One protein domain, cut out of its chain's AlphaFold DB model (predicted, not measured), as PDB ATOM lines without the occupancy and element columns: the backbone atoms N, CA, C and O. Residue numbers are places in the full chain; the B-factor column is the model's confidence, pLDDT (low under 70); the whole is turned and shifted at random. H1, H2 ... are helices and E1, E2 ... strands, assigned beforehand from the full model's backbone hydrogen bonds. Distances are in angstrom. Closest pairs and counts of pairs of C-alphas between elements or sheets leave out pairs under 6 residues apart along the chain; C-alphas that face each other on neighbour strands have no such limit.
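AT A GLANCE: This is residues 4 to 83 of the 625 residues of an uncharacterized protein of Haloplanus aerogenes (UniProt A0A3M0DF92). A strongly twisted sheet of five short strands forms the core, with the helix H2 packed on one face and the helix H4 on the other, in three layers. The short helices H1 and H3 only graze the sheet. The printed part has 80 residues, with four named helices and five named strands in the order H1 E1 H2 E2 E3 E4 H3 E5 H4; the sheet's order is E1 E5 E2 E3 E4, antiparallel throughout, and the class is mixed, helices and strands. The whole is compact and rounded, with a radius of gyration of the C-alphas of 11.0 A and spans of 27 by 24 by 19 A.

IN THESE COORDINATES: H1, residues 4 to 10, begins at C-alpha 4 at (39.760, 31.043, 16.874) and is 9.6 A long from first to last C-alpha. E1 is residues 13 to 16, 10.5 A, and H2 is residues 20 to 29, 14.8 A, beginning at C-alpha 20 at (29.838, 28.607, 41.075). E2, residues 34 to 37, measures 10.4 A, E3, residues 42 to 46, 13.5 A, and E4, residues 49 to 54, 15.1 A. H3, residues 58 to 61, measures 5.8 A and E5, residues 67 to 70, 9.9 A. H4, residues 75 to 83, spans 12.1 A and ends at C-alpha 83 at (35.664, 21.344, 16.320).

HOW THE PARTS SIT: In the sheet, E1 and E4 are the edge strands. E1 and E5 are antiparallel at 140 degrees, with N 15 and O 68 2.9 A apart, within hydrogen-bond range. E5 and E2 stand at 167 degrees, with N 69 and O 35 at 2.7 A. E2, E3 and E4 form a meander, each strand the antiparallel neighbour of the one before; both steps are hairpins, with N 36 and O 43 at 2.8 A and N 51 and O 44 at 2.8 A. E1, H2 and E2 make a split strand-helix-strand unit, two strands running the same way with E5 between them, and its crossover is right-handed. H2 and H4 are on opposite faces of the sheet. H4 has a height over the sheet of 8.6 A and lies over E3, slantwise to the strands at 40 degrees to E3 on the local plane; the closest C-alphas of H4 and E3 are those of Pro 77 and Phe 44, 5.6 A apart. H1 grazes the sheet with residues 6 to 10, and it is close to but not clearly touching H4, the closest C-alphas being those of Ile 5 and Tyr 80, 6.4 A apart. H3 grazes the sheet with residues 58 to 61 and only just touches H2, with 3 pairs of C-alphas within 8 A, the closest those of Phe 61 and Gly 20 at 5.6 A. In H1, H2 and H4 every O i to N i+4 pair is within hydrogen-bond range; H3 is too short for such a pair.

THE WHOLE: The two C-alphas farthest apart are those of Asp 63 and Ser 75, at 29.3 A. The printed part has no cut, and its links between named elements are tight. The mean pLDDT of the printed part is 92.2, and no printed residue is under 70.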
ATOM      1  N   GLU A   4      40.790  30.400  17.718       79.00
ATOM      2  CA  GLU A   4      39.760  31.043  16.874       79.00
ATOM      3  C   GLU A   4      38.389  30.795  17.460       79.00
ATOM      4  O   GLU A   4      37.546  31.682  17.416       79.00
ATOM      5  N   ILE A   5      38.172  29.603  18.020       89.06
ATOM      6  CA  ILE A   5      36.936  29.305  18.736       89.06
ATOM      7  C   ILE A   5      36.790  30.293  19.899       89.06
ATOM      8  O   ILE A   5      35.727  30.878  20.073       89.06
ATOM      9  N   LEU A   6      37.868  30.548  20.648       88.19
ATOM     10  CA  LEU A   6      37.868  31.538  21.727       88.19
ATOM     11  C   LEU A   6      37.626  32.966  21.219       88.19
ATOM     12  O   LEU A   6      36.789  33.673  21.779       88.19
ATOM     13  N   ASP A   7      38.308  33.393  20.158       86.00
ATOM     14  CA  ASP A   7      38.103  34.723  19.573       86.00
ATOM     15  C   ASP A   7      36.646  34.891  19.096       86.00
ATOM     16  O   ASP A   7      35.979  35.851  19.479       86.00
ATOM     17  N   ALA A   8      36.087  33.907  18.384       88.25
ATOM     18  CA  ALA A   8      34.704  33.938  17.907       88.25
ATOM     19  C   ALA A   8      33.675  33.940  19.051       88.25
ATOM     20  O   ALA A   8      32.693  34.681  19.013       88.25
ATOM     21  N   VAL A   9      33.893  33.128  20.087       91.12
ATOM     22  CA  VAL A   9      33.003  33.046  21.253       91.12
ATOM     23  C   VAL A   9      33.082  34.312  22.107       91.12
ATOM     24  O   VAL A   9      32.074  34.758  22.657       91.12
ATOM     25  N   THR A  10      34.256  34.933  22.226       91.31
ATOM     26  CA  THR A  10      34.412  36.163  23.020       91.31
ATOM     27  C   THR A  10      33.778  37.389  22.362       91.31
ATOM     28  O   THR A  10      33.428  38.333  23.073       91.31
ATOM     29  N   GLU A  11      33.536  37.357  21.048       90.69
ATOM     30  CA  GLU A  11      32.738  38.360  20.329       90.69
ATOM     31  C   GLU A  11      31.227  38.251  20.591       90.69
ATOM     32  O   GLU A  11      30.476  39.198  20.329       90.69
ATOM     33  N   TRP A  12      30.754  37.123  21.126       95.38
ATOM     34  CA  TRP A  12      29.344  36.939  21.456       95.38
ATOM     35  C   TRP A  12      28.886  37.851  22.598       95.38
ATOM     36  O   TRP A  12      29.656  38.262  23.469       95.38
ATOM     37  N   GLY A  13      27.581  38.134  22.631       91.06
ATOM     38  CA  GLY A  13      26.986  38.958  23.680       91.06
ATOM     39  C   GLY A  13      27.148  38.319  25.058       91.06
ATOM     40  O   GLY A  13      26.706  37.193  25.281       91.06
ATOM     41  N   THR A  14      27.744  39.037  26.008       94.12
ATOM     42  CA  THR A  14      27.943  38.536  27.371       94.12
ATOM     43  C   THR A  14      26.760  38.851  28.278       94.12
ATOM     44  O   THR A  14      26.125  39.905  28.169       94.12
ATOM     45  N   ARG A  15      26.473  37.943  29.214       89.38
ATOM     46  CA  ARG A  15      25.501  38.160  30.288       89.38
ATOM     47  C   ARG A  15      26.080  37.750  31.644       89.38
ATOM     48  O   ARG A  15      26.841  36.784  31.708       89.38
ATOM     49  N   PRO A  16      25.742  38.478  32.724       87.25
ATOM     50  CA  PRO A  16      26.113  38.063  34.066       87.25
ATOM     51  C   PRO A  16      25.342  36.794  34.445       87.25
ATOM     52  O   PRO A  16      24.186  36.635  34.060       87.25
ATOM     53  N   VAL A  17      25.990  35.929  35.215       91.81
ATOM     54  CA  VAL A  17      25.446  34.686  35.769       91.81
ATOM     55  C   VAL A  17      25.940  34.569  37.212       91.81
ATOM     56  O   VAL A  17      26.954  35.177  37.565       91.81
ATOM     57  N   SER A  18      25.207  33.856  38.066       91.69
ATOM     58  CA  SER A  18      25.661  33.578  39.431       91.69
ATOM     59  C   SER A  18      27.017  32.851  39.439       91.69
ATOM     60  O   SER A  18      27.331  32.092  38.526       91.69
ATOM     61  N   ASP A  19      27.825  33.061  40.478       89.75
ATOM     62  CA  ASP A  19      29.095  32.341  40.633       89.75
ATOM     63  C   ASP A  19      28.848  30.858  40.985       89.75
ATOM     64  O   ASP A  19      27.830  30.496  41.598       89.75
ATOM     65  N   GLY A  20      29.809  30.001  40.646       90.38
ATOM     66  CA  GLY A  20      29.838  28.607  41.075       90.38
ATOM     67  C   GLY A  20      28.747  27.705  40.482       90.38
ATOM     68  O   GLY A  20      28.080  28.028  39.495       90.38
ATOM     69  N   VAL A  21      28.482  26.581  41.159       90.50
ATOM     70  CA  VAL A  21      27.457  25.585  40.764       90.50
ATOM     71  C   VAL A  21      26.059  26.199  40.583       90.50
ATOM     72  O   VAL A  21      25.286  25.756  39.733       90.50
ATOM     73  N   SER A  22      25.720  27.244  41.346       90.50
ATOM     74  CA  SER A  22      24.420  27.923  41.215       90.50
ATOM     75  C   SER A  22      24.253  28.577  39.841       90.50
ATOM     76  O   SER A  22      23.168  28.504  39.269       90.50
ATOM     77  N   GLY A  23      25.326  29.150  39.289       91.62
ATOM     78  CA  GLY A  23      25.330  29.714  37.941       91.62
ATOM     79  C   GLY A  23      25.157  28.669  36.849       91.62
ATOM     80  O   GLY A  23      24.411  28.884  35.900       91.62
ATOM     81  N   LEU A  24      25.778  27.498  37.004       92.50
ATOM     82  CA  LEU A  24      25.621  26.398  36.047       92.50
ATOM     83  C   LEU A  24      24.163  25.920  35.957       92.50
ATOM     84  O   LEU A  24      23.642  25.728  34.858       92.50
ATOM     85  N   TYR A  25      23.482  25.787  37.101       93.06
ATOM     86  CA  TYR A  25      22.061  25.432  37.131       93.06
ATOM     87  C   TYR A  25      21.144  26.558  36.647       93.06
ATOM     88  O   TYR A  25      20.116  26.260  36.052       93.06
ATOM     89  N   GLU A  26      21.507  27.825  36.853       92.94
ATOM     90  CA  GLU A  26      20.790  28.969  36.274       92.94
ATOM     91  C   GLU A  26      20.790  28.887  34.738       92.94
ATOM     92  O   GLU A  26      19.734  28.953  34.113       92.94
ATOM     93  N   LEU A  27      21.955  28.637  34.123       93.50
ATOM     94  CA  LEU A  27      22.063  28.442  32.672       93.50
ATOM     95  C   LEU A  27      21.267  27.217  32.192       93.50
ATOM     96  O   LEU A  27      20.640  27.267  31.131       93.50
ATOM     97  N   ALA A  28      21.280  26.131  32.968       93.12
ATOM     98  CA  ALA A  28      20.536  24.920  32.648       93.12
ATOM     99  C   ALA A  28      19.014  25.137  32.687       93.12
ATOM    100  O   ALA A  28      18.315  24.814  31.726       93.12
ATOM    101  N   ASP A  29      18.506  25.732  33.768       92.44
ATOM    102  CA  ASP A  29      17.075  25.958  33.994       92.44
ATOM    103  C   ASP A  29      16.496  26.983  32.994       92.44
ATOM    104  O   ASP A  29      15.329  26.891  32.607       92.44
ATOM    105  N   GLU A  30      17.313  27.926  32.516       92.94
ATOM    106  CA  GLU A  30      16.925  28.925  31.511       92.94
ATOM    107  C   GLU A  30      17.040  28.444  30.057       92.94
ATOM    108  O   GLU A  30      16.788  29.221  29.136       92.94
ATOM    109  N   SER A  31      17.397  27.176  29.822       92.25
ATOM    110  CA  SER A  31      17.617  26.636  28.470       92.25
ATOM    111  C   SER A  31      18.652  27.443  27.668       92.25
ATOM    112  O   SER A  31      18.478  27.698  26.477       92.25
ATOM    113  N   PHE A  32      19.736  27.868  28.322       95.25
ATOM    114  CA  PHE A  32      20.767  28.707  27.713       95.25
ATOM    115  C   PHE A  32      21.510  28.006  26.566       95.25
ATOM    116  O   PHE A  32      21.808  26.814  26.646       95.25
ATOM    117  N   SER A  33      21.882  28.779  25.542       96.06
ATOM    118  CA  SER A  33      22.725  28.329  24.433       96.06
ATOM    119  C   SER A  33      23.877  29.301  24.201       96.06
ATOM    120  O   SER A  33      23.668  30.501  24.008       96.06
ATOM    121  N   GLY A  34      25.104  28.795  24.243       96.44
ATOM    122  CA  GLY A  34      26.294  29.634  24.263       96.44
ATOM    123  C   GLY A  34      27.517  28.928  24.825       96.44
ATOM    124  O   GLY A  34      27.624  27.705  24.779       96.44
ATOM    125  N   ALA A  35      28.432  29.713  25.378       96.62
ATOM    126  CA  ALA A  35      29.597  29.221  26.101       96.62
ATOM    127  C   ALA A  35      29.680  29.867  27.485       96.62
ATOM    128  O   ALA A  35      29.253  31.006  27.669       96.62
ATOM    129  N   VAL A  36      30.242  29.165  28.459       96.00
ATOM    130  CA  VAL A  36      30.531  29.692  29.795       96.00
ATOM    131  C   VAL A  36      31.997  29.462  30.133       96.00
ATOM    132  O   VAL A  36      32.561  28.426  29.787       96.00
ATOM    133  N   THR A  37      32.616  30.436  30.793       94.56
ATOM    134  CA  THR A  37      34.020  30.373  31.207       94.56
ATOM    135  C   THR A  37      34.222  30.911  32.617       94.56
ATOM    136  O   THR A  37      33.512  31.825  33.045       94.56
ATOM    137  N   ASP A  38      35.215  30.368  33.316       91.44
ATOM    138  CA  ASP A  38      35.776  30.909  34.559       91.44
ATOM    139  C   ASP A  38      37.025  31.796  34.318       91.44
ATOM    140  O   ASP A  38      37.664  32.285  35.254       91.44
ATOM    141  N   GLY A  39      37.390  32.005  33.045       86.19
ATOM    142  CA  GLY A  39      38.603  32.684  32.594       86.19
ATOM    143  C   GLY A  39      39.742  31.747  32.176       86.19
ATOM    144  O   GLY A  39      40.705  32.222  31.571       86.19
ATOM    145  N   THR A  40      39.640  30.445  32.462       87.44
ATOM    146  CA  THR A  40      40.609  29.410  32.066       87.44
ATOM    147  C   THR A  40      39.921  28.251  31.339       87.44
ATOM    148  O   THR A  40      40.273  27.973  30.194       87.44
ATOM    149  N   ALA A  41      38.925  27.626  31.967       93.31
ATOM    150  CA  ALA A  41      38.114  26.551  31.418       93.31
ATOM    151  C   ALA A  41      36.914  27.100  30.633       93.31
ATOM    152  O   ALA A  41      36.401  28.192  30.904       93.31
ATOM    153  N   TRP A  42      36.450  26.326  29.655       95.81
ATOM    154  CA  TRP A  42      35.336  26.681  28.777       95.81
ATOM    155  C   TRP A  42      34.359  25.526  28.640       95.81
ATOM    156  O   TRP A  42      34.764  24.409  28.331       95.81
ATOM    157  N   ALA A  43      33.068  25.801  28.798       95.19
ATOM    158  CA  ALA A  43      32.013  24.832  28.549       95.19
ATOM    159  C   ALA A  43      31.013  25.361  27.522       95.19
ATOM    160  O   ALA A  43      30.546  26.496  27.632       95.19
ATOM    161  N   PHE A  44      30.657  24.538  26.536       96.56
ATOM    162  CA  PHE A  44      29.569  24.859  25.611       96.56
ATOM    163  C   PHE A  44      28.245  24.366  26.172       96.56
ATOM    164  O   PHE A  44      28.150  23.258  26.699       96.56
ATOM    165  N   VAL A  45      27.210  25.187  26.043       95.81
ATOM    166  CA  VAL A  45      25.861  24.892  26.520       95.81
ATOM    167  C   VAL A  45      24.907  25.000  25.341       95.81
ATOM    168  O   VAL A  45      24.973  25.955  24.570       95.81
ATOM    169  N   LEU A  46      24.016  24.026  25.201       94.50
ATOM    170  CA  LEU A  46      22.948  24.016  24.213       94.50
ATOM    171  C   LEU A  46      21.625  23.694  24.903       94.50
ATOM    172  O   LEU A  46      21.458  22.606  25.455       94.50
ATOM    173  N   ASN A  47      20.673  24.624  24.847       91.88
ATOM    174  CA  ASN A  47      19.352  24.506  25.466       91.88
ATOM    175  C   ASN A  47      19.431  24.029  26.929       91.88
ATOM    176  O   ASN A  47      18.679  23.157  27.361       91.88
ATOM    177  N   GLY A  48      20.391  24.574  27.680       91.94
ATOM    178  CA  GLY A  48      20.635  24.261  29.086       91.94
ATOM    179  C   GLY A  48      21.423  22.973  29.351       91.94
ATOM    180  O   GLY A  48      21.701  22.654  30.504       91.94
ATOM    181  N   ARG A  49      21.817  22.223  28.315       93.06
ATOM    182  CA  ARG A  49      22.660  21.027  28.452       93.06
ATOM    183  C   ARG A  49      24.109  21.355  28.118       93.06
ATOM    184  O   ARG A  49      24.379  21.975  27.095       93.06
ATOM    185  N   PHE A  50      25.037  20.907  28.952       94.38
ATOM    186  CA  PHE A  50      26.467  21.123  28.750       94.38
ATOM    187  C   PHE A  50      26.994  20.083  27.759       94.38
ATOM    188  O   PHE A  50      26.890  18.887  28.014       94.38
ATOM    189  N   VAL A  51      27.508  20.532  26.614       93.06
ATOM    190  CA  VAL A  51      27.885  19.703  25.450       93.06
ATOM    191  C   VAL A  51      29.404  19.627  25.232       93.06
ATOM    192  O   VAL A  51      29.880  19.448  24.114       93.06
ATOM    193  N   GLY A  52      30.168  19.747  26.316       91.81
ATOM    194  CA  GLY A  52      31.620  19.587  26.343       91.81
ATOM    195  C   GLY A  52      32.288  20.634  27.226       91.81
ATOM    196  O   GLY A  52      31.816  21.772  27.308       91.81
ATOM    197  N   ILE A  53      33.386  20.238  27.870       93.75
ATOM    198  CA  ILE A  53      34.273  21.118  28.634       93.75
ATOM    199  C   ILE A  53      35.676  21.005  28.050       93.75
ATOM    200  O   ILE A  53      36.119  19.924  27.666       93.75
ATOM    201  N   PHE A  54      36.353  22.140  27.952       93.38
ATOM    202  CA  PHE A  54      37.666  22.267  27.350       93.38
ATOM    203  C   PHE A  54      38.553  23.142  28.232       93.38
ATOM    204  O   PHE A  54      38.078  24.075  28.876       93.38
ATOM    205  N   ASP A  55      39.854  22.842  28.230       91.31
ATOM    206  CA  ASP A  55      40.872  23.517  29.056       91.31
ATOM    207  C   ASP A  55      40.601  23.484  30.572       91.31
ATOM    208  O   ASP A  55      41.115  24.317  31.315       91.31
ATOM    209  N   GLY A  56      39.836  22.489  31.022       90.06
ATOM    210  CA  GLY A  56      39.495  22.232  32.416       90.06
ATOM    211  C   GLY A  56      38.477  21.100  32.528       90.06
ATOM    212  O   GLY A  56      38.187  20.427  31.537       90.06
ATOM    213  N   ASP A  57      37.926  20.929  33.722       90.69
ATOM    214  CA  ASP A  57      36.875  19.969  34.055       90.69
ATOM    215  C   ASP A  57      35.679  20.691  34.708       90.69
ATOM    216  O   ASP A  57      35.749  21.872  35.049       90.69
ATOM    217  N   ILE A  58      34.551  19.995  34.898       90.44
ATOM    218  CA  ILE A  58      33.345  20.596  35.503       90.44
ATOM    219  C   ILE A  58      33.595  21.137  36.922       90.44
ATOM    220  O   ILE A  58      32.978  22.123  37.325       90.44
ATOM    221  N   ASP A  59      34.551  20.538  37.633       88.88
ATOM    222  CA  ASP A  59      34.944  20.905  38.993       88.88
ATOM    223  C   ASP A  59      35.563  22.317  39.066       88.88
ATOM    224  O   ASP A  59      35.438  23.000  40.084       88.88
ATOM    225  N   ASP A  60      36.190  22.799  37.983       89.50
ATOM    226  CA  ASP A  60      36.814  24.132  37.943       89.50
ATOM    227  C   ASP A  60      35.771  25.258  38.073       89.50
ATOM    228  O   ASP A  60      36.062  26.352  38.559       89.50
ATOM    229  N   PHE A  61      34.516  24.968  37.721       89.31
ATOM    230  CA  PHE A  61      33.411  25.918  37.760       89.31
ATOM    231  C   PHE A  61      32.695  25.982  39.118       89.31
ATOM    232  O   PHE A  61      31.845  26.854  39.291       89.31
ATOM    233  N   GLU A  62      32.978  25.096  40.084       86.25
ATOM    234  CA  GLU A  62      32.141  24.935  41.290       86.25
ATOM    235  C   GLU A  62      32.140  26.153  42.230       86.25
ATOM    236  O   GLU A  62      31.101  26.467  42.821       86.25
ATOM    237  N   ASP A  63      33.263  26.875  42.310       84.69
ATOM    238  CA  ASP A  63      33.475  28.045  43.180       84.69
ATOM    239  C   ASP A  63      33.979  29.287  42.410       84.69
ATOM    240  O   ASP A  63      34.413  30.278  43.013       84.69
ATOM    241  N   ALA A  64      33.967  29.241  41.077       89.94
ATOM    242  CA  ALA A  64      34.552  30.281  40.241       89.94
ATOM    243  C   ALA A  64      33.552  31.372  39.834       89.94
ATOM    244  O   ALA A  64      32.338  31.160  39.795       89.94
ATOM    245  N   SER A  65      34.078  32.553  39.499       91.25
ATOM    246  CA  SER A  65      33.273  33.607  38.882       91.25
ATOM    247  C   SER A  65      33.054  33.306  37.410       91.25
ATOM    248  O   SER A  65      34.015  33.177  36.654       91.25
ATOM    249  N   LEU A  66      31.788  33.220  37.010       93.69
ATOM    250  CA  LEU A  66      31.404  32.739  35.689       93.69
ATOM    251  C   LEU A  66      31.051  33.893  34.746       93.69
ATOM    252  O   LEU A  66      30.410  34.871  35.129       93.69
ATOM    253  N   THR A  67      31.439  33.761  33.480       94.50
ATOM    254  CA  THR A  67      31.010  34.648  32.391       94.50
ATOM    255  C   THR A  67      30.329  33.826  31.306       94.50
ATOM    256  O   THR A  67      30.933  32.905  30.760       94.50
ATOM    257  N   ALA A  68      29.073  34.158  30.986       96.19
ATOM    258  CA  ALA A  68      28.299  33.479  29.949       96.19
ATOM    259  C   ALA A  68      28.257  34.308  28.653       96.19
ATOM    260  O   ALA A  68      27.842  35.470  28.652       96.19
ATOM    261  N   HIS A  69      28.657  33.687  27.547       96.81
ATOM    262  CA  HIS A  69      28.678  34.205  26.181       96.81
ATOM    263  C   HIS A  69      27.502  33.615  25.394       96.81
ATOM    264  O   HIS A  69      27.457  32.412  25.155       96.81
ATOM    265  N   THR A  70      26.531  34.442  25.016       96.75
ATOM    266  CA  THR A  70      25.272  34.018  24.378       96.75
ATOM    267  C   THR A  70      25.473  33.814  22.883       96.75
ATOM    268  O   THR A  70      25.769  34.778  22.175       96.75
ATOM    269  N   ALA A  71      25.274  32.589  22.392       96.19
ATOM    270  CA  ALA A  71      25.465  32.297  20.977       96.19
ATOM    271  C   ALA A  71      24.434  33.038  20.102       96.19
ATOM    272  O   ALA A  71      23.248  33.057  20.438       96.19
ATOM    273  N   PRO A  72      24.857  33.603  18.956       93.19
ATOM    274  CA  PRO A  72      23.942  34.175  17.969       93.19
ATOM    275  C   PRO A  72      22.975  33.155  17.351       93.19
ATOM    276  O   PRO A  72      21.899  33.541  16.905       93.19
ATOM    277  N   ASP A  73      23.366  31.877  17.312       94.44
ATOM    278  CA  ASP A  73      22.588  30.773  16.746       94.44
ATOM    279  C   ASP A  73      22.924  29.440  17.447       94.44
ATOM    280  O   ASP A  73      24.028  29.263  17.966       94.44
ATOM    281  N   LEU A  74      21.980  28.493  17.459       90.25
ATOM    282  CA  LEU A  74      22.095  27.191  18.135       90.25
ATOM    283  C   LEU A  74      23.087  26.228  17.464       90.25
ATOM    284  O   LEU A  74      23.592  25.316  18.118       90.25
ATOM    285  N   SER A  75      23.375  26.429  16.179       94.06
ATOM    286  CA  SER A  75      24.402  25.680  15.446       94.06
ATOM    287  C   SER A  75      25.805  25.888  16.026       94.06
ATOM    288  O   SER A  75      26.609  24.958  16.039       94.06
ATOM    289  N   LEU A  76      26.101  27.081  16.552       95.12
ATOM    290  CA  LEU A  76      27.463  27.485  16.904       95.12
ATOM    291  C   LEU A  76      28.034  26.782  18.148       95.12
ATOM    292  O   LEU A  76      29.162  26.299  18.060       95.12
ATOM    293  N   PRO A  77      27.314  26.652  19.284       95.00
ATOM    294  CA  PRO A  77      27.807  25.871  20.422       95.00
ATOM    295  C   PRO A  77      28.102  24.414  20.056       95.00
ATOM    296  O   PRO A  77      29.070  23.844  20.549       95.00
ATOM    297  N   LEU A  78      27.293  23.818  19.172       93.81
ATOM    298  CA  LEU A  78      27.501  22.454  18.686       93.81
ATOM    299  C   LEU A  78      28.711  22.360  17.753       93.81
ATOM    300  O   LEU A  78      29.575  21.515  17.977       93.81
ATOM    301  N   LEU A  79      28.792  23.237  16.745       95.25
ATOM    302  CA  LEU A  79      29.909  23.289  15.801       95.25
ATOM    303  C   LEU A  79      31.236  23.437  16.542       95.25
ATOM    304  O   LEU A  79      32.163  22.662  16.323       95.25
ATOM    305  N   TYR A  80      31.316  24.399  17.460       95.31
ATOM    306  CA  TYR A  80      32.543  24.667  18.195       95.31
ATOM    307  C   TYR A  80      32.873  23.590  19.222       95.31
ATOM    308  O   TYR A  80      34.051  23.300  19.408       95.31
ATOM    309  N   ALA A  81      31.886  22.930  19.835       94.19
ATOM    310  CA  ALA A  81      32.154  21.755  20.665       94.19
ATOM    311  C   ALA A  81      32.755  20.602  19.842       94.19
ATOM    312  O   ALA A  81      33.743  19.995  20.259       94.19
ATOM    313  N   MET A  82      32.200  20.334  18.655       94.31
ATOM    314  CA  MET A  82      32.708  19.312  17.735       94.31
ATOM    315  C   MET A  82      34.123  19.646  17.236       94.31
ATOM    316  O   MET A  82      35.020  18.807  17.310       94.31
ATOM    317  N   GLN A  83      34.354  20.883  16.790       92.81
ATOM    318  CA  GLN A  83      35.664  21.344  16.320       92.81
ATOM    319  C   GLN A  83      36.714  21.353  17.439       92.81
ATOM    320  O   GLN A  83      37.840  20.911  17.225       92.81
TER     321      GLN A  83